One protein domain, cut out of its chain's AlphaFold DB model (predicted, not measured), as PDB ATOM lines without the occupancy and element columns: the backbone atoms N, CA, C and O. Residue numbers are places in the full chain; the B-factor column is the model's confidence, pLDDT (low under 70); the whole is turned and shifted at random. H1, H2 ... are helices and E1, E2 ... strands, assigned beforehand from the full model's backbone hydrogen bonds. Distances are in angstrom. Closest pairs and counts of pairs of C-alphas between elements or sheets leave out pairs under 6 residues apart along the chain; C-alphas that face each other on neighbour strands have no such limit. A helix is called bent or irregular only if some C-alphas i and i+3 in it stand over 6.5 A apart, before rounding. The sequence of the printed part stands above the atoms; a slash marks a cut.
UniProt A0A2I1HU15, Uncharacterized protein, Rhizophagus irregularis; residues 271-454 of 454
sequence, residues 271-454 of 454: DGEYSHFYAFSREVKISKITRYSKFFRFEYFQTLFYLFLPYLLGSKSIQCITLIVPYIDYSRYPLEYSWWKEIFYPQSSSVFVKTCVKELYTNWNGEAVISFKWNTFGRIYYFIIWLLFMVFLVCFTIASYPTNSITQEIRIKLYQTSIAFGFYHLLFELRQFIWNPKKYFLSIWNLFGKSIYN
ATOM      1  N   ASP A 271     -42.138   0.993  27.221       66.69
ATOM      2  CA  ASP A 271     -41.007   0.265  26.655       66.69
ATOM      3  C   ASP A 271     -39.721   0.845  27.243       66.69
ATOM      4  O   ASP A 271     -39.452   2.045  27.123       66.69
ATOM      5  N   GLY A 272     -38.946   0.009  27.927       63.81
ATOM      6  CA  GLY A 272     -37.728   0.439  28.597       63.81
ATOM      7  C   GLY A 272     -36.603  -0.576  28.476       63.81
ATOM      8  O   GLY A 272     -36.823  -1.783  28.392       63.81
ATOM      9  N   GLU A 273     -35.375  -0.071  28.489       63.09
ATOM     10  CA  GLU A 273     -34.167  -0.880  28.622       63.09
ATOM     11  C   GLU A 273     -33.862  -1.113  30.102       63.09
ATOM     12  O   GLU A 273     -32.932  -0.547  30.678       63.09
ATOM     13  N   TYR A 274     -34.686  -1.938  30.741       63.81
ATOM     14  CA  TYR A 274     -34.533  -2.286  32.149       63.81
ATOM     15  C   TYR A 274     -34.375  -3.800  32.314       63.81
ATOM     16  O   TYR A 274     -34.801  -4.594  31.476       63.81
ATOM     17  N   SER A 275     -33.749  -4.218  33.416       61.88
ATOM     18  CA  SER A 275     -33.830  -5.603  33.885       61.88
ATOM     19  C   SER A 275     -35.280  -5.984  34.220       61.88
ATOM     20  O   SER A 275     -36.150  -5.125  34.325       61.88
ATOM     21  N   HIS A 276     -35.530  -7.275  34.472       67.31
ATOM     22  CA  HIS A 276     -36.839  -7.808  34.888       67.31
ATOM     23  C   HIS A 276     -37.457  -7.080  36.099       67.31
ATOM     24  O   HIS A 276     -38.674  -7.084  36.260       67.31
ATOM     25  N   PHE A 277     -36.633  -6.431  36.929       68.25
ATOM     26  CA  PHE A 277     -37.075  -5.571  38.019       68.25
ATOM     27  C   PHE A 277     -36.167  -4.336  38.130       68.25
ATOM     28  O   PHE A 277     -34.942  -4.473  38.205       68.25
ATOM     29  N   TYR A 278     -36.745  -3.131  38.121       73.50
ATOM     30  CA  TYR A 278     -36.019  -1.866  38.281       73.50
ATOM     31  C   TYR A 278     -36.796  -0.920  39.196       73.50
ATOM     32  O   TYR A 278     -37.909  -0.501  38.883       73.50
ATOM     33  N   ALA A 279     -36.196  -0.576  40.336       77.12
ATOM     34  CA  ALA A 279     -36.814   0.280  41.339       77.12
ATOM     35  C   ALA A 279     -36.235   1.700  41.283       77.12
ATOM     36  O   ALA A 279     -35.018   1.890  41.241       77.12
ATOM     37  N   PHE A 280     -37.112   2.704  41.320       69.12
ATOM     38  CA  PHE A 280     -36.760   4.126  41.306       69.12
ATOM     39  C   PHE A 280     -37.670   4.926  42.248       69.12
ATOM     40  O   PHE A 280     -38.747   4.471  42.626       69.12
ATOM     41  N   SER A 281     -37.256   6.140  42.621       71.38
ATOM     42  CA  SER A 281     -38.061   7.062  43.431       71.38
ATOM     43  C   SER A 281     -38.126   8.437  42.774       71.38
ATOM     44  O   SER A 281     -37.119   8.947  42.287       71.38
ATOM     45  N   ARG A 282     -39.314   9.055  42.772       63.19
ATOM     46  CA  ARG A 282     -39.513  10.433  42.286       63.19
ATOM     47  C   ARG A 282     -39.099  11.486  43.314       63.19
ATOM     48  O   ARG A 282     -38.755  12.602  42.947       63.19
ATOM     49  N   GLU A 283     -39.117  11.144  44.599       61.84
ATOM     50  CA  GLU A 283     -38.916  12.092  45.700       61.84
ATOM     51  C   GLU A 283     -37.494  12.063  46.272       61.84
ATOM     52  O   GLU A 283     -37.281  12.294  47.465       61.84
ATOM     53  N   VAL A 284     -36.496  11.781  45.432       59.25
ATOM     54  CA  VAL A 284     -35.087  11.782  45.840       59.25
ATOM     55  C   VAL A 284     -34.638  13.218  46.118       59.25
ATOM     56  O   VAL A 284     -34.082  13.915  45.273       59.25
ATOM     57  N   LYS A 285     -34.904  13.692  47.333       55.06
ATOM     58  CA  LYS A 285     -34.534  15.025  47.812       55.06
ATOM     59  C   LYS A 285     -33.102  15.012  48.338       55.06
ATOM     60  O   LYS A 285     -32.863  15.080  49.535       55.06
ATOM     61  N   ILE A 286     -32.137  14.932  47.427       52.56
ATOM     62  CA  ILE A 286     -30.711  15.039  47.757       52.56
ATOM     63  C   ILE A 286     -30.219  16.409  47.290       52.56
ATOM     64  O   ILE A 286     -29.551  16.555  46.268       52.56
ATOM     65  N   SER A 287     -30.600  17.455  48.020       41.72
ATOM     66  CA  SER A 287     -30.411  18.846  47.585       41.72
ATOM     67  C   SER A 287     -28.972  19.370  47.721       41.72
ATOM     68  O   SER A 287     -28.688  20.472  47.254       41.72
ATOM     69  N   LYS A 288     -28.034  18.606  48.312       42.62
ATOM     70  CA  LYS A 288     -26.633  19.047  48.497       42.62
ATOM     71  C   LYS A 288     -25.550  18.163  47.869       42.62
ATOM     72  O   LYS A 288     -24.470  18.685  47.594       42.62
ATOM     73  N   ILE A 289     -25.813  16.890  47.547       44.09
ATOM     74  CA  ILE A 289     -24.825  16.062  46.819       44.09
ATOM     75  C   ILE A 289     -24.620  16.591  45.398       44.09
ATOM     76  O   ILE A 289     -23.502  16.551  44.909       44.09
ATOM     77  N   THR A 290     -25.624  17.204  44.766       43.44
ATOM     78  CA  THR A 290     -25.495  17.812  43.426       43.44
ATOM     79  C   THR A 290     -24.471  18.953  43.346       43.44
ATOM     80  O   THR A 290     -23.978  19.265  42.263       43.44
ATOM     81  N   ARG A 291     -24.099  19.575  44.477       37.16
ATOM     82  CA  ARG A 291     -23.031  20.590  44.522       37.16
ATOM     83  C   ARG A 291     -21.637  19.963  44.658       37.16
ATOM     84  O   ARG A 291     -20.687  20.515  44.116       37.16
ATOM     85  N   TYR A 292     -21.531  18.795  45.299       41.69
ATOM     86  CA  TYR A 292     -20.284  18.032  45.470       41.69
ATOM     87  C   TYR A 292     -20.075  16.937  44.411       41.69
ATOM     88  O   TYR A 292     -18.952  16.492  44.211       41.69
ATOM     89  N   SER A 293     -21.098  16.557  43.645       45.12
ATOM     90  CA  SER A 293     -20.938  15.754  42.427       45.12
ATOM     91  C   SER A 293     -20.134  16.505  41.360       45.12
ATOM     92  O   SER A 293     -19.502  15.879  40.515       45.12
ATOM     93  N   LYS A 294     -20.064  17.844  41.446       40.25
ATOM     94  CA  LYS A 294     -19.078  18.645  40.706       40.25
ATOM     95  C   LYS A 294     -17.638  18.393  41.172       40.25
ATOM     96  O   LYS A 294     -16.743  18.466  40.346       40.25
ATOM     97  N   PHE A 295     -17.417  18.073  42.449       40.75
ATOM     98  CA  PHE A 295     -16.101  17.725  43.008       40.75
ATOM     99  C   PHE A 295     -15.631  16.334  42.547       40.75
ATOM    100  O   PHE A 295     -14.446  16.123  42.331       40.75
ATOM    101  N   PHE A 296     -16.569  15.410  42.310       42.06
ATOM    102  CA  PHE A 296     -16.306  14.096  41.707       42.06
ATOM    103  C   PHE A 296     -16.307  14.107  40.164       42.06
ATOM    104  O   PHE A 296     -16.317  13.043  39.546       42.06
ATOM    105  N   ARG A 297     -16.221  15.280  39.510       43.00
ATOM    106  CA  ARG A 297     -15.817  15.385  38.091       43.00
ATOM    107  C   ARG A 297     -14.320  15.079  37.925       43.00
ATOM    108  O   ARG A 297     -13.578  15.839  37.316       43.00
ATOM    109  N   PHE A 298     -13.858  13.957  38.465       49.00
ATOM    110  CA  PHE A 298     -12.607  13.373  38.010       49.00
ATOM    111  C   PHE A 298     -12.895  12.733  36.650       49.00
ATOM    112  O   PHE A 298     -13.451  11.636  36.585       49.00
ATOM    113  N   GLU A 299     -12.552  13.427  35.563       46.72
ATOM    114  CA  GLU A 299     -12.739  12.941  34.185       46.72
ATOM    115  C   GLU A 299     -12.164  11.524  33.990       46.72
ATOM    116  O   GLU A 299     -12.758  10.682  33.318       46.72
ATOM    117  N   TYR A 300     -11.072  11.203  34.688       50.22
ATOM    118  CA  TYR A 300     -10.429   9.887  34.648       50.22
ATOM    119  C   TYR A 300     -11.293   8.749  35.224       50.22
ATOM    120  O   TYR A 300     -11.369   7.665  34.647       50.22
ATOM    121  N   PHE A 301     -11.988   9.000  36.337       50.66
ATOM    122  CA  PHE A 301     -12.872   8.015  36.971       50.66
ATOM    123  C   PHE A 301     -14.148   7.792  36.161       50.66
ATOM    124  O   PHE A 301     -14.630   6.663  36.081       50.66
ATOM    125  N   GLN A 302     -14.673   8.846  35.530       51.22
ATOM    126  CA  GLN A 302     -15.806   8.708  34.617       51.22
ATOM    127  C   GLN A 302     -15.448   7.820  33.425       51.22
ATOM    128  O   GLN A 302     -16.218   6.934  33.076       51.22
ATOM    129  N   THR A 303     -14.258   7.996  32.851       56.19
ATOM    130  CA  THR A 303     -13.822   7.244  31.665       56.19
ATOM    131  C   THR A 303     -13.689   5.741  31.949       56.19
ATOM    132  O   THR A 303     -14.232   4.925  31.210       56.19
ATOM    133  N   LEU A 304     -13.048   5.368  33.066       56.03
ATOM    134  CA  LEU A 304     -12.964   3.972  33.528       56.03
ATOM    135  C   LEU A 304     -14.345   3.381  33.850       56.03
ATOM    136  O   LEU A 304     -14.622   2.236  33.503       56.03
ATOM    137  N   PHE A 305     -15.228   4.168  34.468       55.75
ATOM    138  CA  PHE A 305     -16.597   3.754  34.767       55.75
ATOM    139  C   PHE A 305     -17.406   3.469  33.492       55.75
ATOM    140  O   PHE A 305     -18.013   2.405  33.391       55.75
ATOM    141  N   TYR A 306     -17.366   4.358  32.495       55.38
ATOM    142  CA  TYR A 306     -18.048   4.165  31.209       55.38
ATOM    143  C   TYR A 306     -17.485   2.996  30.393       55.38
ATOM    144  O   TYR A 306     -18.220   2.428  29.592       55.38
ATOM    145  N   LEU A 307     -16.224   2.606  30.608       61.12
ATOM    146  CA  LEU A 307     -15.621   1.451  29.939       61.12
ATOM    147  C   LEU A 307     -16.159   0.111  30.475       61.12
ATOM    148  O   LEU A 307     -16.333  -0.835  29.713       61.12
ATOM    149  N   PHE A 308     -16.448   0.032  31.779       54.12
ATOM    150  CA  PHE A 308     -16.981  -1.175  32.433       54.12
ATOM    151  C   PHE A 308     -18.516  -1.236  32.469       54.12
ATOM    152  O   PHE A 308     -19.090  -2.318  32.603       54.12
ATOM    153  N   LEU A 309     -19.195  -0.093  32.335       51.97
ATOM    154  CA  LEU A 309     -20.656   0.027  32.384       51.97
ATOM    155  C   LEU A 309     -21.417  -0.876  31.382       51.97
ATOM    156  O   LEU A 309     -22.404  -1.484  31.802       51.97
ATOM    157  N   PRO A 310     -20.980  -1.037  30.116       54.19
ATOM    158  CA  PRO A 310     -21.688  -1.853  29.126       54.19
ATOM    159  C   PRO A 310     -21.608  -3.353  29.430       54.19
ATOM    160  O   PRO A 310     -22.529  -4.098  29.123       54.19
ATOM    161  N   TYR A 311     -20.524  -3.801  30.071       52.91
ATOM    162  CA  TYR A 311     -20.306  -5.217  30.396       52.91
ATOM    163  C   TYR A 311     -21.148  -5.689  31.593       52.91
ATOM    164  O   TYR A 311     -21.334  -6.885  31.799       52.91
ATOM    165  N   LEU A 312     -21.659  -4.744  32.389       47.53
ATOM    166  CA  LEU A 312     -22.492  -4.997  33.566       47.53
ATOM    167  C   LEU A 312     -23.994  -4.854  33.286       47.53
ATOM    168  O   LEU A 312     -24.801  -5.389  34.042       47.53
ATOM    169  N   LEU A 313     -24.380  -4.120  32.238       47.53
ATOM    170  CA  LEU A 313     -25.771  -3.905  31.843       47.53
ATOM    171  C   LEU A 313     -26.006  -4.463  30.437       47.53
ATOM    172  O   LEU A 313     -26.053  -3.726  29.458       47.53
ATOM    173  N   GLY A 314     -26.210  -5.775  30.340       51.00
ATOM    174  CA  GLY A 314     -26.969  -6.323  29.221       51.00
ATOM    175  C   GLY A 314     -28.437  -5.952  29.414       51.00
ATOM    176  O   GLY A 314     -29.139  -6.628  30.165       51.00
ATOM    177  N   SER A 315     -28.896  -4.857  28.809       55.03
ATOM    178  CA  SER A 315     -30.317  -4.505  28.783       55.03
ATOM    179  C   SER A 315     -30.985  -5.126  27.557       55.03
ATOM    180  O   SER A 315     -30.411  -5.227  26.474       55.03
ATOM    181  N   LYS A 316     -32.225  -5.572  27.738       56.59
ATOM    182  CA  LYS A 316     -33.117  -5.970  26.651       56.59
ATOM    183  C   LYS A 316     -34.340  -5.070  26.755       56.59
ATOM    184  O   LYS A 316     -34.786  -4.799  27.868       56.59
ATOM    185  N   SER A 317     -34.863  -4.592  25.630       56.22
ATOM    186  CA  SER A 317     -36.112  -3.836  25.626       56.22
ATOM    187  C   SER A 317     -37.259  -4.756  26.040       56.22
ATOM    188  O   SER A 317     -37.487  -5.809  25.436       56.22
ATOM    189  N   ILE A 318     -37.939  -4.396  27.126       66.12
ATOM    190  CA  ILE A 318     -39.065  -5.151  27.678       66.12
ATOM    191  C   ILE A 318     -40.180  -4.153  28.008       66.12
ATOM    192  O   ILE A 318     -39.917  -3.017  28.405       66.12
ATOM    193  N   GLN A 319     -41.429  -4.579  27.833       71.81
ATOM    194  CA  GLN A 319     -42.600  -3.839  28.298       71.81
ATOM    195  C   GLN A 319     -42.651  -3.839  29.828       71.81
ATOM    196  O   GLN A 319     -42.619  -4.895  30.462       71.81
ATOM    197  N   CYS A 320     -42.763  -2.660  30.430       73.62
ATOM    198  CA  CYS A 320     -42.741  -2.486  31.878       73.62
ATOM    199  C   CYS A 320     -44.031  -1.839  32.394       73.62
ATOM    200  O   CYS A 320     -44.548  -0.885  31.809       73.62
ATOM    201  N   ILE A 321     -44.502  -2.313  33.551       79.75
ATOM    202  CA  ILE A 321     -45.517  -1.638  34.370       79.75
ATOM    203  C   ILE A 321     -44.830  -0.895  35.515       79.75
ATOM    204  O   ILE A 321     -43.845  -1.377  36.075       79.75
ATOM    205  N   THR A 322     -45.336   0.284  35.881       82.31
ATOM    206  CA  THR A 322     -44.807   1.011  37.041       82.31
ATOM    207  C   THR A 322     -45.607   0.655  38.281       82.31
ATOM    208  O   THR A 322     -46.825   0.834  38.305       82.31
ATOM    209  N   LEU A 323     -44.915   0.214  39.328       86.12
ATOM    210  CA  LEU A 323     -45.505  -0.061  40.631       86.12
ATOM    211  C   LEU A 323     -44.956   0.904  41.691       86.12
ATOM    212  O   LEU A 323     -43.840   1.412  41.574       86.12
ATOM    213  N   ILE A 324     -45.747   1.155  42.729       85.12
ATOM    214  CA  ILE A 324     -45.383   1.925  43.912       85.12
ATOM    215  C   ILE A 324     -45.169   0.968  45.073       85.12
ATOM    216  O   ILE A 324     -46.036   0.170  45.425       85.12
ATOM    217  N   VAL A 325     -44.007   1.102  45.701       88.38
ATOM    218  CA  VAL A 325     -43.656   0.372  46.914       88.38
ATOM    219  C   VAL A 325     -44.289   1.079  48.122       88.38
ATOM    220  O   VAL A 325     -44.117   2.293  48.262       88.38
ATOM    221  N   PRO A 326     -44.976   0.360  49.028       86.94
ATOM    222  CA  PRO A 326     -45.704   0.959  50.153       86.94
ATOM    223  C   PRO A 326     -44.791   1.561  51.240       86.94
ATOM    224  O   PRO A 326     -45.247   2.330  52.082       86.94
ATOM    225  N   TYR A 327     -43.489   1.257  51.216       85.56
ATOM    226  CA  TYR A 327     -42.465   1.829  52.101       85.56
ATOM    227  C   TYR A 327     -42.031   3.243  51.662       85.56
ATOM    228  O   TYR A 327     -40.860   3.484  51.356       85.56
ATOM    229  N   ILE A 328     -42.969   4.191  51.619       77.44
ATOM    230  CA  ILE A 328     -42.781   5.524  51.014       77.44
ATOM    231  C   ILE A 328     -41.581   6.280  51.616       77.44
ATOM    232  O   ILE A 328     -40.725   6.784  50.883       77.44
ATOM    233  N   ASP A 329     -41.460   6.313  52.945       77.69
ATOM    234  CA  ASP A 329     -40.409   7.078  53.632       77.69
ATOM    235  C   ASP A 329     -39.020   6.421  53.592       77.69
ATOM    236  O   ASP A 329     -38.010   7.053  53.909       77.69
ATOM    237  N   TYR A 330     -38.921   5.165  53.151       80.94
ATOM    238  CA  TYR A 330     -37.654   4.429  53.172       80.94
ATOM    239  C   TYR A 330     -36.688   4.948  52.103       80.94
ATOM    240  O   TYR A 330     -35.470   4.813  52.241       80.94
ATOM    241  N   SER A 331     -37.214   5.600  51.069       75.31
ATOM    242  CA  SER A 331     -36.438   6.200  49.982       75.31
ATOM    243  C   SER A 331     -36.086   7.674  50.217       75.31
ATOM    244  O   SER A 331     -35.350   8.251  49.414       75.31
ATOM    245  N   ARG A 332     -36.581   8.293  51.300       73.81
ATOM    246  CA  ARG A 332     -36.335   9.707  51.617       73.81
ATOM    247  C   ARG A 332     -35.052   9.888  52.436       73.81
ATOM    248  O   ARG A 332     -34.733   9.106  53.330       73.81
ATOM    249  N   TYR A 333     -34.329  10.960  52.123       70.00
ATOM    250  CA  TYR A 333     -33.109  11.397  52.806       70.00
ATOM    251  C   TYR A 333     -33.296  12.834  53.311       70.00
ATOM    252  O   TYR A 333     -34.116  13.569  52.751       70.00
ATOM    253  N   PRO A 334     -32.583  13.250  54.375       65.69
ATOM    254  CA  PRO A 334     -32.703  14.603  54.906       65.69
ATOM    255  C   PRO A 334     -32.297  15.644  53.859       65.69
ATOM    256  O   PRO A 334     -31.303  15.487  53.149       65.69
ATOM    257  N   LEU A 335     -33.043  16.749  53.823       63.50
ATOM    258  CA  LEU A 335     -32.721  17.912  52.990       63.50
ATOM    259  C   LEU A 335     -31.388  18.550  53.399       63.50
ATOM    260  O   LEU A 335     -30.618  19.023  52.564       63.50
ATOM    261  N   GLU A 336     -31.102  18.554  54.697       63.75
ATOM    262  CA  GLU A 336     -29.865  19.082  55.247       63.75
ATOM    263  C   GLU A 336     -28.878  17.953  55.507       63.75
ATOM    264  O   GLU A 336     -28.832  17.359  56.577       63.75
ATOM    265  N   TYR A 337     -28.077  17.663  54.488       67.50
ATOM    266  CA  TYR A 337     -26.985  16.705  54.575       67.50
ATOM    267  C   TYR A 337     -25.645  17.424  54.766       67.50
ATOM    268  O   TYR A 337     -25.329  18.359  54.018       67.50
ATOM    269  N   SER A 338     -24.844  16.982  55.738       68.81
ATOM    270  CA  SER A 338     -23.474  17.465  55.948       68.81
ATOM    271  C   SER A 338     -22.486  16.303  55.923       68.81
ATOM    272  O   SER A 338     -22.398  15.530  56.874       68.81
ATOM    273  N   TRP A 339     -21.702  16.223  54.847       64.44
ATOM    274  CA  TRP A 339     -20.718  15.158  54.643       64.44
ATOM    275  C   TRP A 339     -19.631  15.133  55.728       64.44
ATOM    276  O   TRP A 339     -19.315  14.076  56.262       64.44
ATOM    277  N   TRP A 340     -19.114  16.305  56.121       65.75
ATOM    278  CA  TRP A 340     -18.109  16.414  57.184       65.75
ATOM    279  C   TRP A 340     -18.626  15.920  58.534       65.75
ATOM    280  O   TRP A 340     -17.897  15.250  59.258       65.75
ATOM    281  N   LYS A 341     -19.893  16.208  58.862       69.44
ATOM    282  CA  LYS A 341     -20.515  15.651  60.069       69.44
ATOM    283  C   LYS A 341     -20.684  14.142  59.937       69.44
ATOM    284  O   LYS A 341     -20.398  13.441  60.892       69.44
ATOM    285  N   GLU A 342     -21.072  13.643  58.766       69.12
ATOM    286  CA  GLU A 342     -21.317  12.216  58.543       69.12
ATOM    287  C   GLU A 342     -20.075  11.317  58.645       69.12
ATOM    288  O   GLU A 342     -20.200  10.147  59.030       69.12
ATOM    289  N   ILE A 343     -18.891  11.843  58.320       68.81
ATOM    290  CA  ILE A 343     -17.626  11.108  58.472       68.81
ATOM    291  C   ILE A 343     -17.402  10.705  59.934       68.81
ATOM    292  O   ILE A 343     -17.045   9.560  60.194       68.81
ATOM    293  N   PHE A 344     -17.649  11.619  60.876       66.75
ATOM    294  CA  PHE A 344     -17.387  11.395  62.303       66.75
ATOM    295  C   PHE A 344     -18.633  10.961  63.086       66.75
ATOM    296  O   PHE A 344     -18.537  10.172  64.018       66.75
ATOM    297  N   TYR A 345     -19.807  11.444  62.680       66.69
ATOM    298  CA  TYR A 345     -21.095  11.218  63.324       66.69
ATOM    299  C   TYR A 345     -22.117  10.802  62.266       66.69
ATOM    300  O   TYR A 345     -22.749  11.662  61.638       66.69
ATOM    301  N   PRO A 346     -22.304   9.492  62.039       63.19
ATOM    302  CA  PRO A 346     -23.303   9.028  61.093       63.19
ATOM    303  C   PRO A 346     -24.671   9.536  61.549       63.19
ATOM    304  O   PRO A 346     -25.122   9.250  62.653       63.19
ATOM    305  N   GLN A 347     -25.356  10.329  60.732       59.22
ATOM    306  CA  GLN A 347     -26.741  10.655  61.037       59.22
ATOM    307  C   GLN A 347     -27.599   9.476  60.586       59.22
ATOM    308  O   GLN A 347     -27.712   9.211  59.390       59.22
ATOM    309  N   SER A 348     -28.268   8.794  61.520       57.69
ATOM    310  CA  SER A 348     -29.400   7.913  61.198       57.69
ATOM    311  C   SER A 348     -30.586   8.769  60.757       57.69
ATOM    312  O   SER A 348     -31.587   8.866  61.454       57.69
ATOM    313  N   SER A 349     -30.449   9.506  59.668       58.69
ATOM    314  CA  SER A 349     -31.453  10.469  59.225       58.69
ATOM    315  C   SER A 349     -32.552   9.801  58.404       58.69
ATOM    316  O   SER A 349     -33.707  10.199  58.495       58.69
ATOM    317  N   SER A 350     -32.213   8.759  57.638       70.44
ATOM    318  CA  SER A 350     -33.204   8.009  56.866       70.44
ATOM    319  C   SER A 350     -33.992   7.051  57.761       70.44
ATOM    320  O   SER A 350     -33.394   6.331  58.570       70.44
ATOM    321  N   VAL A 351     -35.310   6.993  57.553       73.06
ATOM    322  CA  VAL A 351     -36.213   6.039  58.216       73.06
ATOM    323  C   VAL A 351     -35.700   4.614  58.016       73.06
ATOM    324  O   VAL A 351     -35.497   3.912  58.997       73.06
ATOM    325  N   PHE A 352     -35.301   4.264  56.787       78.88
ATOM    326  CA  PHE A 352     -34.712   2.963  56.451       78.88
ATOM    327  C   PHE A 352     -33.620   2.509  57.429       78.88
ATOM    328  O   PHE A 352     -33.691   1.403  57.935       78.88
ATOM    329  N   VAL A 353     -32.616   3.340  57.734       75.25
ATOM    330  CA  VAL A 353     -31.508   2.929  58.623       75.25
ATOM    331  C   VAL A 353     -31.979   2.714  60.063       75.25
ATOM    332  O   VAL A 353     -31.457   1.834  60.744       75.25
ATOM    333  N   LYS A 354     -32.966   3.489  60.533       70.81
ATOM    334  CA  LYS A 354     -33.528   3.334  61.884       70.81
ATOM    335  C   LYS A 354     -34.446   2.119  62.004       70.81
ATOM    336  O   LYS A 354     -34.535   1.536  63.081       70.81
ATOM    337  N   THR A 355     -35.157   1.792  60.928       68.75
ATOM    338  CA  THR A 355     -36.292   0.863  60.943       68.75
ATOM    339  C   THR A 355     -36.083  -0.359  60.057       68.75
ATOM    340  O   THR A 355     -37.045  -1.058  59.767       68.75
ATOM    341  N   CYS A 356     -34.862  -0.626  59.583       69.31
ATOM    342  CA  CYS A 356     -34.597  -1.788  58.743       69.31
ATOM    343  C   CYS A 356     -34.734  -3.072  59.565       69.31
ATOM    344  O   CYS A 356     -33.966  -3.307  60.499       69.31
ATOM    345  N   VAL A 357     -35.703  -3.899  59.185       71.62
ATOM    346  CA  VAL A 357     -36.022  -5.163  59.848       71.62
ATOM    347  C   VAL A 357     -35.675  -6.342  58.936       71.62
ATOM    348  O   VAL A 357     -35.688  -6.202  57.714       71.62
ATOM    349  N   LYS A 358     -35.364  -7.511  59.510       74.44
ATOM    350  CA  LYS A 358     -35.055  -8.744  58.772       74.44
ATOM    351  C   LYS A 358     -36.137  -9.104  57.742       74.44
ATOM    352  O   LYS A 358     -35.791  -9.444  56.616       74.44
ATOM    353  N   GLU A 359     -37.411  -8.955  58.089       73.50
ATOM    354  CA  GLU A 359     -38.576  -9.251  57.242       73.50
ATOM    355  C   GLU A 359     -38.624  -8.385  55.980       73.50
ATOM    356  O   GLU A 359     -39.250  -8.768  54.993       73.50
ATOM    357  N   LEU A 360     -37.949  -7.231  55.980       77.06
ATOM    358  CA  LEU A 360     -37.802  -6.411  54.782       77.06
ATOM    359  C   LEU A 360     -36.947  -7.127  53.730       77.06
ATOM    360  O   LEU A 360     -37.236  -7.043  52.546       77.06
ATOM    361  N   TYR A 361     -35.927  -7.879  54.140       78.31
ATOM    362  CA  TYR A 361     -35.051  -8.596  53.207       78.31
ATOM    363  C   TYR A 361     -35.700  -9.839  52.594       78.31
ATOM    364  O   TYR A 361     -35.167 -10.385  51.635       78.31
ATOM    365  N   THR A 362     -36.821 -10.305  53.146       82.00
ATOM    366  CA  THR A 362     -37.492 -11.532  52.699       82.00
ATOM    367  C   THR A 362     -38.710 -11.265  51.820       82.00
ATOM    368  O   THR A 362     -39.364 -12.213  51.398       82.00
ATOM    369  N   ASN A 363     -39.052  -9.999  51.562       84.31
ATOM    370  CA  ASN A 363     -40.246  -9.629  50.809       84.31
ATOM    371  C   ASN A 363     -39.919  -8.755  49.584       84.31
ATOM    372  O   ASN A 363     -38.930  -8.022  49.567       84.31
ATOM    373  N   TRP A 364     -40.785  -8.807  48.567       86.31
ATOM    374  CA  TRP A 364     -40.592  -8.111  47.287       86.31
ATOM    375  C   TRP A 364     -40.604  -6.581  47.429       86.31
ATOM    376  O   TRP A 364     -39.877  -5.881  46.726       86.31
ATOM    377  N   ASN A 365     -41.399  -6.044  48.364       87.50
ATOM    378  CA  ASN A 365     -41.424  -4.608  48.649       87.50
ATOM    379  C   ASN A 365     -40.049  -4.130  49.153       87.50
ATOM    380  O   ASN A 365     -39.563  -3.070  48.760       87.50
ATOM    381  N   GLY A 366     -39.408  -4.905  50.020       86.69
ATOM    382  CA  GLY A 366     -38.099  -4.603  50.569       86.69
ATOM    383  C   GLY A 366     -36.965  -4.867  49.590       86.69
ATOM    384  O   GLY A 366     -36.048  -4.049  49.517       86.69
ATOM    385  N   GLU A 367     -37.066  -5.909  48.763       86.75
ATOM    386  CA  GLU A 367     -36.174  -6.104  47.615       86.75
ATOM    387  C   GLU A 367     -36.182  -4.871  46.702       86.75
ATOM    388  O   GLU A 367     -35.118  -4.367  46.341       86.75
ATOM    389  N   ALA A 368     -37.359  -4.308  46.410       86.88
ATOM    390  CA  ALA A 368     -37.474  -3.076  45.634       86.88
ATOM    391  C   ALA A 368     -36.765  -1.890  46.306       86.88
ATOM    392  O   ALA A 368     -36.009  -1.170  45.648       86.88
ATOM    393  N   VAL A 369     -36.943  -1.697  47.619       87.31
ATOM    394  CA  VAL A 369     -36.243  -0.637  48.373       87.31
ATOM    395  C   VAL A 369     -34.723  -0.829  48.330       87.31
ATOM    396  O   VAL A 369     -33.984   0.137  48.119       87.31
ATOM    397  N   ILE A 370     -34.239  -2.055  48.535       87.25
ATOM    398  CA  ILE A 370     -32.808  -2.382  48.546       87.25
ATOM    399  C   ILE A 370     -32.213  -2.202  47.153       87.25
ATOM    400  O   ILE A 370     -31.187  -1.536  47.020       87.25
ATOM    401  N   SER A 371     -32.875  -2.727  46.124       86.38
ATOM    402  CA  SER A 371     -32.478  -2.579  44.725       86.38
ATOM    403  C   SER A 371     -32.399  -1.105  44.334       86.38
ATOM    404  O   SER A 371     -31.382  -0.669  43.791       86.38
ATOM    405  N   PHE A 372     -33.397  -0.294  44.705       84.19
ATOM    406  CA  PHE A 372     -33.367   1.151  44.488       84.19
ATOM    407  C   PHE A 372     -32.152   1.807  45.157       84.19
ATOM    408  O   PHE A 372     -31.403   2.542  44.508       84.19
ATOM    409  N   LYS A 373     -31.921   1.541  46.449       83.56
ATOM    410  CA  LYS A 373     -30.805   2.138  47.202       83.56
ATOM    411  C   LYS A 373     -29.449   1.702  46.664       83.56
ATOM    412  O   LYS A 373     -28.544   2.531  46.550       83.56
ATOM    413  N   TRP A 374     -29.304   0.424  46.332       83.06
ATOM    414  CA  TRP A 374     -28.087  -0.127  45.753       83.06
ATOM    415  C   TRP A 374     -27.801   0.509  44.396       83.06
ATOM    416  O   TRP A 374     -26.716   1.046  44.194       83.06
ATOM    417  N   ASN A 375     -28.788   0.538  43.501       74.38
ATOM    418  CA  ASN A 375     -28.608   1.071  42.155       74.38
ATOM    419  C   ASN A 375     -28.402   2.587  42.125       74.38
ATOM    420  O   ASN A 375     -27.608   3.068  41.321       74.38
ATOM    421  N   THR A 376     -29.058   3.330  43.015       76.06
ATOM    422  CA  THR A 376     -28.973   4.799  43.024       76.06
ATOM    423  C   THR A 376     -27.744   5.307  43.778       76.06
ATOM    424  O   THR A 376     -27.135   6.292  43.367       76.06
ATOM    425  N   PHE A 377     -27.363   4.654  44.882       75.00
ATOM    426  CA  PHE A 377     -26.291   5.130  45.766       75.00
ATOM    427  C   PHE A 377     -25.221   4.070  46.002       75.00
ATOM    428  O   PHE A 377     -24.034   4.320  45.785       75.00
ATOM    429  N   GLY A 378     -25.637   2.887  46.464       76.50
ATOM    430  CA  GLY A 378     -24.747   1.866  47.014       76.50
ATOM    431  C   GLY A 378     -23.646   1.433  46.051       76.50
ATOM    432  O   GLY A 378     -22.490   1.372  46.455       76.50
ATOM    433  N   ARG A 379     -23.974   1.228  44.772       74.62
ATOM    434  CA  ARG A 379     -23.025   0.815  43.729       74.62
ATOM    435  C   ARG A 379     -21.878   1.797  43.545       74.62
ATOM    436  O   ARG A 379     -20.736   1.368  43.435       74.62
ATOM    437  N   ILE A 380     -22.174   3.096  43.518       70.62
ATOM    438  CA  ILE A 380     -21.157   4.138  43.324       70.62
ATOM    439  C   ILE A 380     -20.223   4.171  44.534       70.62
ATOM    440  O   ILE A 380     -19.007   4.117  44.371       70.62
ATOM    441  N   TYR A 381     -20.784   4.195  45.746       74.38
ATOM    442  CA  TYR A 381     -19.981   4.173  46.970       74.38
ATOM    443  C   TYR A 381     -19.132   2.907  47.074       74.38
ATOM    444  O   TYR A 381     -17.939   2.999  47.346       74.38
ATOM    445  N   TYR A 382     -19.727   1.742  46.813       81.50
ATOM    446  CA  TYR A 382     -19.028   0.463  46.819       81.50
ATOM    447  C   TYR A 382     -17.864   0.463  45.830       81.50
ATOM    448  O   TYR A 382     -16.744   0.142  46.215       81.50
ATOM    449  N   PHE A 383     -18.102   0.879  44.584       78.19
ATOM    450  CA  PHE A 383     -17.069   0.895  43.552       78.19
ATOM    451  C   PHE A 383     -15.919   1.845  43.897       78.19
ATOM    452  O   PHE A 383     -14.760   1.477  43.732       78.19
ATOM    453  N   ILE A 384     -16.215   3.042  44.419       76.75
ATOM    454  CA  ILE A 384     -15.183   3.997  44.849       76.75
ATOM    455  C   ILE A 384     -14.349   3.410  45.991       76.75
ATOM    456  O   ILE A 384     -13.124   3.423  45.915       76.75
ATOM    457  N   ILE A 385     -14.994   2.870  47.030       82.31
ATOM    458  CA  ILE A 385     -14.298   2.267  48.178       82.31
ATOM    459  C   ILE A 385     -13.438   1.085  47.720       82.31
ATOM    460  O   ILE A 385     -12.281   0.973  48.124       82.31
ATOM    461  N   TRP A 386     -13.984   0.233  46.853       84.69
ATOM    462  CA  TRP A 386     -13.277  -0.910  46.290       84.69
ATOM    463  C   TRP A 386     -12.068  -0.479  45.456       84.69
ATOM    464  O   TRP A 386     -10.984  -1.023  45.637       84.69
ATOM    465  N   LEU A 387     -12.206   0.531  44.594       82.50
ATOM    466  CA  LEU A 387     -11.091   1.011  43.781       82.50
ATOM    467  C   LEU A 387      -9.970   1.600  44.651       82.50
ATOM    468  O   LEU A 387      -8.802   1.304  44.417       82.50
ATOM    469  N   LEU A 388     -10.314   2.392  45.670       84.75
ATOM    470  CA  LEU A 388      -9.337   2.935  46.620       84.75
ATOM    471  C   LEU A 388      -8.579   1.813  47.344       84.75
ATOM    472  O   LEU A 388      -7.355   1.875  47.457       84.75
ATOM    473  N   PHE A 389      -9.291   0.752  47.732       87.12
ATOM    474  CA  PHE A 389      -8.683  -0.437  48.328       87.12
ATOM    475  C   PHE A 389      -7.760  -1.177  47.351       87.12
ATOM    476  O   PHE A 389      -6.668  -1.596  47.730       87.12
ATOM    477  N   MET A 390      -8.149  -1.305  46.081       88.12
ATOM    478  CA  MET A 390      -7.309  -1.942  45.062       88.12
ATOM    479  C   MET A 390      -6.031  -1.143  44.789       88.12
ATOM    480  O   MET A 390      -4.965  -1.738  44.660       88.12
ATOM    481  N   VAL A 391      -6.109   0.192  44.745       88.12
ATOM    482  CA  VAL A 391      -4.921   1.054  44.610       88.12
ATOM    483  C   VAL A 391      -3.988   0.864  45.803       88.12
ATOM    484  O   VAL A 391      -2.795   0.640  45.605       88.12
ATOM    485  N   PHE A 392      -4.529   0.882  47.024       90.69
ATOM    486  CA  PHE A 392      -3.775   0.571  48.238       90.69
ATOM    487  C   PHE A 392      -3.062  -0.787  48.134       90.69
ATOM    488  O   PHE A 392      -1.844  -0.855  48.296       90.69
ATOM    489  N   LEU A 393      -3.804  -1.848  47.799       91.31
ATOM    490  CA  LEU A 393      -3.289  -3.214  47.732       91.31
ATOM    491  C   LEU A 393      -2.186  -3.366  46.677       91.31
ATOM    492  O   LEU A 393      -1.150  -3.975  46.947       91.31
ATOM    493  N   VAL A 394      -2.384  -2.803  45.483       92.31
ATOM    494  CA  VAL A 394      -1.410  -2.875  44.384       92.31
ATOM    495  C   VAL A 394      -0.145  -2.092  44.729       92.31
ATOM    496  O   VAL A 394       0.953  -2.627  44.569       92.31
ATOM    497  N   CYS A 395      -0.268  -0.862  45.241       91.75
ATOM    498  CA  CYS A 395       0.888  -0.060  45.648       91.75
ATOM    499  C   CYS A 395       1.708  -0.760  46.735       91.75
ATOM    500  O   CYS A 395       2.933  -0.833  46.612       91.75
ATOM    501  N   PHE A 396       1.040  -1.316  47.749       92.88
ATOM    502  CA  PHE A 396       1.696  -2.040  48.832       92.88
ATOM    503  C   PHE A 396       2.402  -3.297  48.315       92.88
ATOM    504  O   PHE A 396       3.594  -3.479  48.551       92.88
ATOM    505  N   THR A 397       1.707  -4.118  47.522       93.06
ATOM    506  CA  THR A 397       2.263  -5.368  46.980       93.06
ATOM    507  C   THR A 397       3.492  -5.106  46.111       93.06
ATOM    508  O   THR A 397       4.513  -5.768  46.279       93.06
ATOM    509  N   ILE A 398       3.435  -4.114  45.216       91.56
ATOM    510  CA  ILE A 398       4.569  -3.750  44.352       91.56
ATOM    511  C   ILE A 398       5.746  -3.228  45.187       91.56
ATOM    512  O   ILE A 398       6.892  -3.584  44.915       91.56
ATOM    513  N   ALA A 399       5.485  -2.407  46.209       89.62
ATOM    514  CA  ALA A 399       6.532  -1.864  47.074       89.62
ATOM    515  C   ALA A 399       7.214  -2.939  47.940       89.62
ATOM    516  O   ALA A 399       8.415  -2.838  48.217       89.62
ATOM    517  N   SER A 400       6.461  -3.961  48.357       90.75
ATOM    518  CA  SER A 400       6.938  -5.073  49.185       90.75
ATOM    519  C   SER A 400       7.521  -6.238  48.387       90.75
ATOM    520  O   SER A 400       8.219  -7.073  48.962       90.75
ATOM    521  N   TYR A 401       7.295  -6.296  47.072       89.06
ATOM    522  CA  TYR A 401       7.841  -7.357  46.234       89.06
ATOM    523  C   TYR A 401       9.377  -7.225  46.124       89.06
ATOM    524  O   TYR A 401       9.877  -6.178  45.692       89.06
ATOM    525  N   PRO A 402      10.156  -8.256  46.507       79.69
ATOM    526  CA  PRO A 402      11.611  -8.171  46.618       79.69
ATOM    527  C   PRO A 402      12.271  -8.246  45.235       79.69
ATOM    528  O   PRO A 402      12.838  -9.261  44.840       79.69
ATOM    529  N   THR A 403      12.185  -7.154  44.476       79.50
ATOM    530  CA  THR A 403      12.807  -7.025  43.152       79.50
ATOM    531  C   THR A 403      13.779  -5.867  43.094       79.50
ATOM    532  O   THR A 403      13.583  -4.832  43.734       79.50
ATOM    533  N   ASN A 404      14.812  -6.025  42.267       76.31
ATOM    534  CA  ASN A 404      15.765  -4.961  41.947       76.31
ATOM    535  C   ASN A 404      15.319  -4.120  40.737       76.31
ATOM    536  O   ASN A 404      15.980  -3.148  40.391       76.31
ATOM    537  N   SER A 405      14.199  -4.473  40.097       79.88
ATOM    538  CA  SER A 405      13.651  -3.765  38.932       79.88
ATOM    539  C   SER A 405      13.014  -2.415  39.273       79.88
ATOM    540  O   SER A 405      12.776  -1.614  38.376       79.88
ATOM    541  N   ILE A 406      12.728  -2.151  40.553       85.38
ATOM    542  CA  ILE A 406      12.109  -0.905  41.025       85.38
ATOM    543  C   ILE A 406      13.154  -0.084  41.776       85.38
ATOM    544  O   ILE A 406      13.729  -0.557  42.762       85.38
ATOM    545  N   THR A 407      13.356   1.164  41.347       88.50
ATOM    546  CA  THR A 407      14.281   2.094  42.007       88.50
ATOM    547  C   THR A 407      13.828   2.416  43.433       88.50
ATOM    548  O   THR A 407      12.636   2.419  43.754       88.50
ATOM    549  N   GLN A 408      14.788   2.717  44.309       87.00
ATOM    550  CA  GLN A 408      14.508   3.036  45.712       87.00
ATOM    551  C   GLN A 408      13.555   4.235  45.855       87.00
ATOM    552  O   GLN A 408      12.657   4.206  46.692       87.00
ATOM    553  N   GLU A 409      13.697   5.253  45.003       91.69
ATOM    554  CA  GLU A 409      12.832   6.436  45.013       91.69
ATOM    555  C   GLU A 409      11.364   6.090  44.714       91.69
ATOM    556  O   GLU A 409      10.459   6.524  45.430       91.69
ATOM    557  N   ILE A 410      11.115   5.261  43.692       90.44
ATOM    558  CA  ILE A 410       9.760   4.817  43.333       90.44
ATOM    559  C   ILE A 410       9.163   3.981  44.467       90.44
ATOM    560  O   ILE A 410       7.998   4.164  44.819       90.44
ATOM    561  N   ARG A 411       9.961   3.108  45.089       91.38
ATOM    562  CA  ARG A 411       9.520   2.279  46.219       91.38
ATOM    563  C   ARG A 411       9.076   3.124  47.415       91.38
ATOM    564  O   ARG A 411       8.030   2.849  47.995       91.38
ATOM    565  N   ILE A 412       9.833   4.169  47.756       91.75
ATOM    566  CA  ILE A 412       9.476   5.106  48.834       91.75
ATOM    567  C   ILE A 412       8.153   5.811  48.514       91.75
ATOM    568  O   ILE A 412       7.271   5.862  49.370       91.75
ATOM    569  N   LYS A 413       7.979   6.296  47.277       93.25
ATOM    570  CA  LYS A 413       6.724   6.928  46.834       93.25
ATOM    571  C   LYS A 413       5.532   5.969  46.941       93.25
ATOM    572  O   LYS A 413       4.501   6.353  47.485       93.25
ATOM    573  N   LEU A 414       5.678   4.714  46.507       92.62
ATOM    574  CA  LEU A 414       4.622   3.697  46.616       92.62
ATOM    575  C   LEU A 414       4.239   3.398  48.073       92.62
ATOM    576  O   LEU A 414       3.049   3.279  48.376       92.62
ATOM    577  N   TYR A 415       5.209   3.330  48.990       93.88
ATOM    578  CA  TYR A 415       4.918   3.183  50.418       93.88
ATOM    579  C   TYR A 415       4.198   4.403  50.995       93.88
ATOM    580  O   TYR A 415       3.202   4.233  51.692       93.88
ATOM    581  N   GLN A 416       4.629   5.625  50.667       92.19
ATOM    582  CA  GLN A 416       3.936   6.850  51.094       92.19
ATOM    583  C   GLN A 416       2.479   6.876  50.611       92.19
ATOM    584  O   GLN A 416       1.574   7.185  51.386       92.19
ATOM    585  N   THR A 417       2.235   6.495  49.354       90.31
ATOM    586  CA  THR A 417       0.881   6.362  48.801       90.31
ATOM    587  C   THR A 417       0.069   5.293  49.536       90.31
ATOM    588  O   THR A 417      -1.081   5.540  49.898       90.31
ATOM    589  N   SER A 418       0.667   4.135  49.821       93.75
ATOM    590  CA  SER A 418       0.008   3.048  50.560       93.75
ATOM    591  C   SER A 418      -0.366   3.471  51.983       93.75
ATOM    592  O   SER A 418      -1.479   3.206  52.423       93.75
ATOM    593  N   ILE A 419       0.512   4.199  52.680       91.81
ATOM    594  CA  ILE A 419       0.238   4.751  54.017       91.81
ATOM    595  C   ILE A 419      -0.940   5.731  53.969       91.81
ATOM    596  O   ILE A 419      -1.836   5.655  54.810       91.81
ATOM    597  N   ALA A 420      -0.978   6.623  52.974       90.06
ATOM    598  CA  ALA A 420      -2.061   7.593  52.826       90.06
ATOM    599  C   ALA A 420      -3.429   6.915  52.615       90.06
ATOM    600  O   ALA A 420      -4.396   7.253  53.304       90.06
ATOM    601  N   PHE A 421      -3.523   5.928  51.715       88.00
ATOM    602  CA  PHE A 421      -4.768   5.175  51.516       88.00
ATOM    603  C   PHE A 421      -5.103   4.258  52.701       88.00
ATOM    604  O   PHE A 421      -6.272   4.138  53.062       88.00
ATOM    605  N   GLY A 422      -4.101   3.672  53.359       89.12
ATOM    606  CA  GLY A 422      -4.286   2.904  54.591       89.12
ATOM    607  C   GLY A 422      -4.925   3.748  55.697       89.12
ATOM    608  O   GLY A 422      -5.914   3.331  56.299       89.12
ATOM    609  N   PHE A 423      -4.452   4.984  55.895       88.50
ATOM    610  CA  PHE A 423      -5.062   5.925  56.840       88.50
ATOM    611  C   PHE A 423      -6.510   6.262  56.462       88.50
ATOM    612  O   PHE A 423      -7.386   6.300  57.323       88.50
ATOM    613  N   TYR A 424      -6.790   6.449  55.169       85.44
ATOM    614  CA  TYR A 424      -8.152   6.671  54.686       85.44
ATOM    615  C   TYR A 424      -9.091   5.501  55.022       85.44
ATOM    616  O   TYR A 424     -10.213   5.729  55.475       85.44
ATOM    617  N   HIS A 425      -8.648   4.252  54.866       84.44
ATOM    618  CA  HIS A 425      -9.455   3.096  55.256       84.44
ATOM    619  C   HIS A 425      -9.628   2.966  56.774       84.44
ATOM    620  O   HIS A 425     -10.730   2.657  57.235       84.44
ATOM    621  N   LEU A 426      -8.594   3.279  57.559       84.94
ATOM    622  CA  LEU A 426      -8.691   3.318  59.020       84.94
ATOM    623  C   LEU A 426      -9.745   4.321  59.508       84.94
ATOM    624  O   LEU A 426     -10.419   4.051  60.499       84.94
ATOM    625  N   LEU A 427      -9.963   5.435  58.798       84.44
ATOM    626  CA  LEU A 427     -11.057   6.360  59.120       84.44
ATOM    627  C   LEU A 427     -12.439   5.692  59.014       84.44
ATOM    628  O   LEU A 427     -13.316   5.985  59.828       84.44
ATOM    629  N   PHE A 428     -12.655   4.775  58.063       80.12
ATOM    630  CA  PHE A 428     -13.917   4.025  57.970       80.12
ATOM    631  C   PHE A 428     -14.077   3.008  59.099       80.12
ATOM    632  O   PHE A 428     -15.179   2.874  59.631       80.12
ATOM    633  N   GLU A 429     -13.004   2.322  59.483       82.38
ATOM    634  CA  GLU A 429     -13.002   1.415  60.637       82.38
ATOM    635  C   GLU A 429     -13.293   2.176  61.936       82.38
ATOM    636  O   GLU A 429     -14.185   1.798  62.700       82.38
ATOM    637  N   LEU A 430     -12.627   3.318  62.139       82.19
ATOM    638  CA  LEU A 430     -12.871   4.215  63.267       82.19
ATOM    639  C   LEU A 430     -14.321   4.712  63.283       82.19
ATOM    640  O   LEU A 430     -14.961   4.725  64.332       82.19
ATOM    641  N   ARG A 431     -14.877   5.065  62.121       80.88
ATOM    642  CA  ARG A 431     -16.287   5.460  61.994       80.88
ATOM    643  C   ARG A 431     -17.239   4.338  62.407       80.88
ATOM    644  O   ARG A 431     -18.200   4.600  63.129       80.88
ATOM    645  N   GLN A 432     -17.004   3.100  61.967       78.19
ATOM    646  CA  GLN A 432     -17.830   1.954  62.372       78.19
ATOM    647  C   GLN A 432     -17.743   1.701  63.880       78.19
ATOM    648  O   GLN A 432     -18.761   1.413  64.516       78.19
ATOM    649  N   PHE A 433     -16.544   1.845  64.446       81.62
ATOM    650  CA  PHE A 433     -16.312   1.748  65.879       81.62
ATOM    651  C   PHE A 433     -17.087   2.822  66.655       81.62
ATOM    652  O   PHE A 433     -17.817   2.470  67.577       81.62
ATOM    653  N   ILE A 434     -17.008   4.096  66.249       80.88
ATOM    654  CA  ILE A 434     -17.758   5.202  66.874       80.88
ATOM    655  C   ILE A 434     -19.270   4.952  66.792       80.88
ATOM    656  O   ILE A 434     -19.993   5.213  67.750       80.88
ATOM    657  N   TRP A 435     -19.757   4.426  65.664       76.31
ATOM    658  CA  TRP A 435     -21.186   4.207  65.442       76.31
ATOM    659  C   TRP A 435     -21.799   3.157  66.368       76.31
ATOM    660  O   TRP A 435     -22.882   3.363  66.916       76.31
ATOM    661  N   ASN A 436     -21.156   1.997  66.504       77.50
ATOM    662  CA  ASN A 436     -21.647   0.935  67.374       77.50
ATOM    663  C   ASN A 436     -20.484   0.057  67.864       77.50
ATOM    664  O   ASN A 436     -20.229  -0.999  67.274       77.50
ATOM    665  N   PRO A 437     -19.815   0.446  68.966       80.56
ATOM    666  CA  PRO A 437     -18.642  -0.263  69.473       80.56
ATOM    667  C   PRO A 437     -18.930  -1.739  69.768       80.56
ATOM    668  O   PRO A 437     -18.144  -2.616  69.418       80.56
ATOM    669  N   LYS A 438     -20.100  -2.035  70.357       80.38
ATOM    670  CA  LYS A 438     -20.513  -3.408  70.692       80.38
ATOM    671  C   LYS A 438     -20.627  -4.277  69.438       80.38
ATOM    672  O   LYS A 438     -20.065  -5.367  69.394       80.38
ATOM    673  N   LYS A 439     -21.319  -3.791  68.403       79.69
ATOM    674  CA  LYS A 439     -21.460  -4.518  67.131       79.69
ATOM    675  C   LYS A 439     -20.125  -4.643  66.394       79.69
ATOM    676  O   LYS A 439     -19.880  -5.669  65.770       79.69
ATOM    677  N   TYR A 440     -19.274  -3.623  66.488       81.06
ATOM    678  CA  TYR A 440     -17.959  -3.601  65.854       81.06
ATOM    679  C   TYR A 440     -17.068  -4.751  66.343       81.06
ATOM    680  O   TYR A 440     -16.512  -5.479  65.525       81.06
ATOM    681  N   PHE A 441     -16.978  -4.971  67.659       79.19
ATOM    682  CA  PHE A 441     -16.165  -6.063  68.212       79.19
ATOM    683  C   PHE A 441     -16.754  -7.460  67.987       79.19
ATOM    684  O   PHE A 441     -16.000  -8.425  67.923       79.19
ATOM    685  N   LEU A 442     -18.077  -7.579  67.849       79.06
ATOM    686  CA  LEU A 442     -18.752  -8.857  67.592       79.06
ATOM    687  C   LEU A 442     -18.745  -9.262  66.106       79.06
ATOM    688  O   LEU A 442     -19.127 -10.382  65.770       79.06
ATOM    689  N   SER A 443     -18.340  -8.365  65.201       76.94
ATOM    690  CA  SER A 443     -18.300  -8.629  63.763       76.94
ATOM    691  C   SER A 443     -17.027  -9.383  63.375       76.94
ATOM    692  O   SER A 443     -15.926  -8.835  63.431       76.94
ATOM    693  N   ILE A 444     -17.185 -10.618  62.891       74.12
ATOM    694  CA  ILE A 444     -16.086 -11.440  62.352       74.12
ATOM    695  C   ILE A 444     -15.356 -10.706  61.214       74.12
ATOM    696  O   ILE A 444     -14.131 -10.730  61.134       74.12
ATOM    697  N   TRP A 445     -16.089  -9.979  60.369       67.69
ATOM    698  CA  TRP A 445     -15.518  -9.223  59.251       67.69
ATOM    699  C   TRP A 445     -14.631  -8.057  59.702       67.69
ATOM    700  O   TRP A 445     -13.650  -7.739  59.035       67.69
ATOM    701  N   ASN A 446     -14.910  -7.470  60.869       71.62
ATOM    702  CA  ASN A 446     -14.124  -6.357  61.406       71.62
ATOM    703  C   ASN A 446     -12.838  -6.864  62.079       71.62
ATOM    704  O   ASN A 446     -11.832  -6.156  62.118       71.62
ATOM    705  N   LEU A 447     -12.839  -8.114  62.557       64.94
ATOM    706  CA  LEU A 447     -11.622  -8.802  62.994       64.94
ATOM    707  C   LEU A 447     -10.680  -9.060  61.809       64.94
ATOM    708  O   LEU A 447      -9.486  -8.790  61.921       64.94
ATOM    709  N   PHE A 448     -11.214  -9.489  60.659       62.19
ATOM    710  CA  PHE A 448     -10.433  -9.592  59.420       62.19
ATOM    711  C   PHE A 448      -9.909  -8.229  58.954       62.19
ATOM    712  O   PHE A 448      -8.738  -8.126  58.603       62.19
ATOM    713  N   GLY A 449     -10.732  -7.176  59.021       60.22
ATOM    714  CA  GLY A 449     -10.311  -5.805  58.717       60.22
ATOM    715  C   GLY A 449      -9.111  -5.355  59.558       60.22
ATOM    716  O   GLY A 449      -8.127  -4.872  59.007       60.22
ATOM    717  N   LYS A 450      -9.131  -5.596  60.876       60.53
ATOM    718  CA  LYS A 450      -7.995  -5.298  61.771       60.53
ATOM    719  C   LYS A 450      -6.709  -6.032  61.399       60.53
ATOM    720  O   LYS A 450      -5.637  -5.457  61.530       60.53
ATOM    721  N   SER A 451      -6.813  -7.275  60.933       58.47
ATOM    722  CA  SER A 451      -5.647  -8.078  60.549       58.47
ATOM    723  C   SER A 451      -4.940  -7.575  59.286       58.47
ATOM    724  O   SER A 451      -3.842  -8.040  59.012       58.47
ATOM    725  N   ILE A 452      -5.561  -6.687  58.502       59.44
ATOM    726  CA  ILE A 452      -4.965  -6.115  57.281       59.44
ATOM    727  C   ILE A 452      -4.097  -4.882  57.601       59.44
ATOM    728  O   ILE A 452      -3.201  -4.554  56.827       59.44
ATOM    729  N   TYR A 453      -4.361  -4.193  58.719       52.38
ATOM    730  CA  TYR A 453      -3.669  -2.951  59.106       52.38
ATOM    731  C   TYR A 453      -2.661  -3.120  60.253       52.38
ATOM    732  O   TYR A 453      -1.963  -2.159  60.576       52.38
ATOM    733  N   ASN A 454      -2.614  -4.307  60.862       41.66
ATOM    734  CA  ASN A 454      -1.528  -4.772  61.732       41.66
ATOM    735  C   ASN A 454      -0.525  -5.557  60.892       41.66
ATOM    736  O   ASN A 454       0.686  -5.426  61.175       41.66
TER     737      ASN A 454
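Overview. This is residues 271 to 454 of the 454 residues of an uncharacterized protein of Rhizophagus irregularis (UniProt A0A2I1HU15). A long helical hairpin, H7 folding back beside H6b, opens as a V from the turn at residues 401 to 407. H9 folds back along H7; at the far end of H6, beyond its bend, arm H6a meets the short helix H3, which in turn touches the short helix H5, while a loose loop with H1 and H2 joins the strands E1 and E2, well away from the hairpin; residues 293 to 300 and 306 to 312 stick out. The 184 printed residues have nine named helices and two named strands, in the order E1, H1, H2, E2, H3, H4, H5, H6, H7, H8, H9, with E1 and E2 an antiparallel sheet. The class is mostly helix; the whole is loose, with a radius of gyration of the C-alphas of 20.3 A and spans of 62 by 43 by 33 A.

Arrangement. E1, residues 271 to 273, and E2, residues 317 to 320, are antiparallel neighbours; N 272 and O 318 are 3.2 A apart, N 318 and O 272 3.1 A, both within hydrogen-bond range. H1, residues 289 to 292, and H2, residues 299 to 312, touch no helix. H3, residues 328 to 331, touches H5, residues 351 to 355; their closest C-alphas, Tyr 330 and Phe 352, are 4.6 A apart. H6, residues 364 to 400, was assigned as one helix by its hydrogen bonds but is bent, with C-alphas 376 and 379 7.2 A apart; arms H6a, residues 364 to 376, and H6b, residues 379 to 400, stand at a steep tilt of 55 degrees. H3 only just touches H6a, with 3 pairs of C-alphas within 8 A, the closest Ser 331 and Val 369 at 7.0 A, through residues 369 to 373 of H6a alone. H7, residues 408 to 435, is the hub; it forms a hairpin with H6b, opposite ways at a steep tilt of 41 degrees, the closest C-alphas being Phe 392 and Ser 418 at 5.1 A. H4, residues 339 to 344, only just touches H7, with 3 pairs within 8 A, the closest C-alphas Phe 344 and Arg 431 at 6.0 A. H8, residues 437 to 442, is close but not clearly touching H7. H9, residues 444 to 453, only just touches H7, with 3 pairs within 8 A, the closest C-alphas Gly 422 and Tyr 453 at 7.4 A, at a shallow tilt of 30 degrees, opposite ways. Every O i to N i+4 pair is within hydrogen-bond range in H5, H6a, H6b and H8, against 7 of 10 in H2, 1 of 2 in H4, 23 of 24 in H7 and 5 of 6 in H9; H1 and H3 are too short for such a pair.

Along the chain. E1 begins at C-alpha 271, (-41.007, 0.265, 26.655). H2 is 20.4 A long and only just irregular, C-alphas 307 and 310 being 7.0 A apart. H6a is 17.9 A long, H6b 31.0 A, H7 40.8 A and H9 15.4 A. H7 begins at C-alpha 408, (14.508, 3.036, 45.712), and H9 ends at C-alpha 453, (-3.669, -2.951, 59.106).

Size, cuts and confidence. The C-alphas farthest apart, Pro 326 and Asn 404, are 62.3 A apart. The printed part has no cut and ends at the chain's last residue, 454. The link from E1 to H1, 15 residues, is long. Mean pLDDT of the printed part is 72.6; 72 residues are under 70, among them 282 to 318, 334 to 349 and 447 to 454.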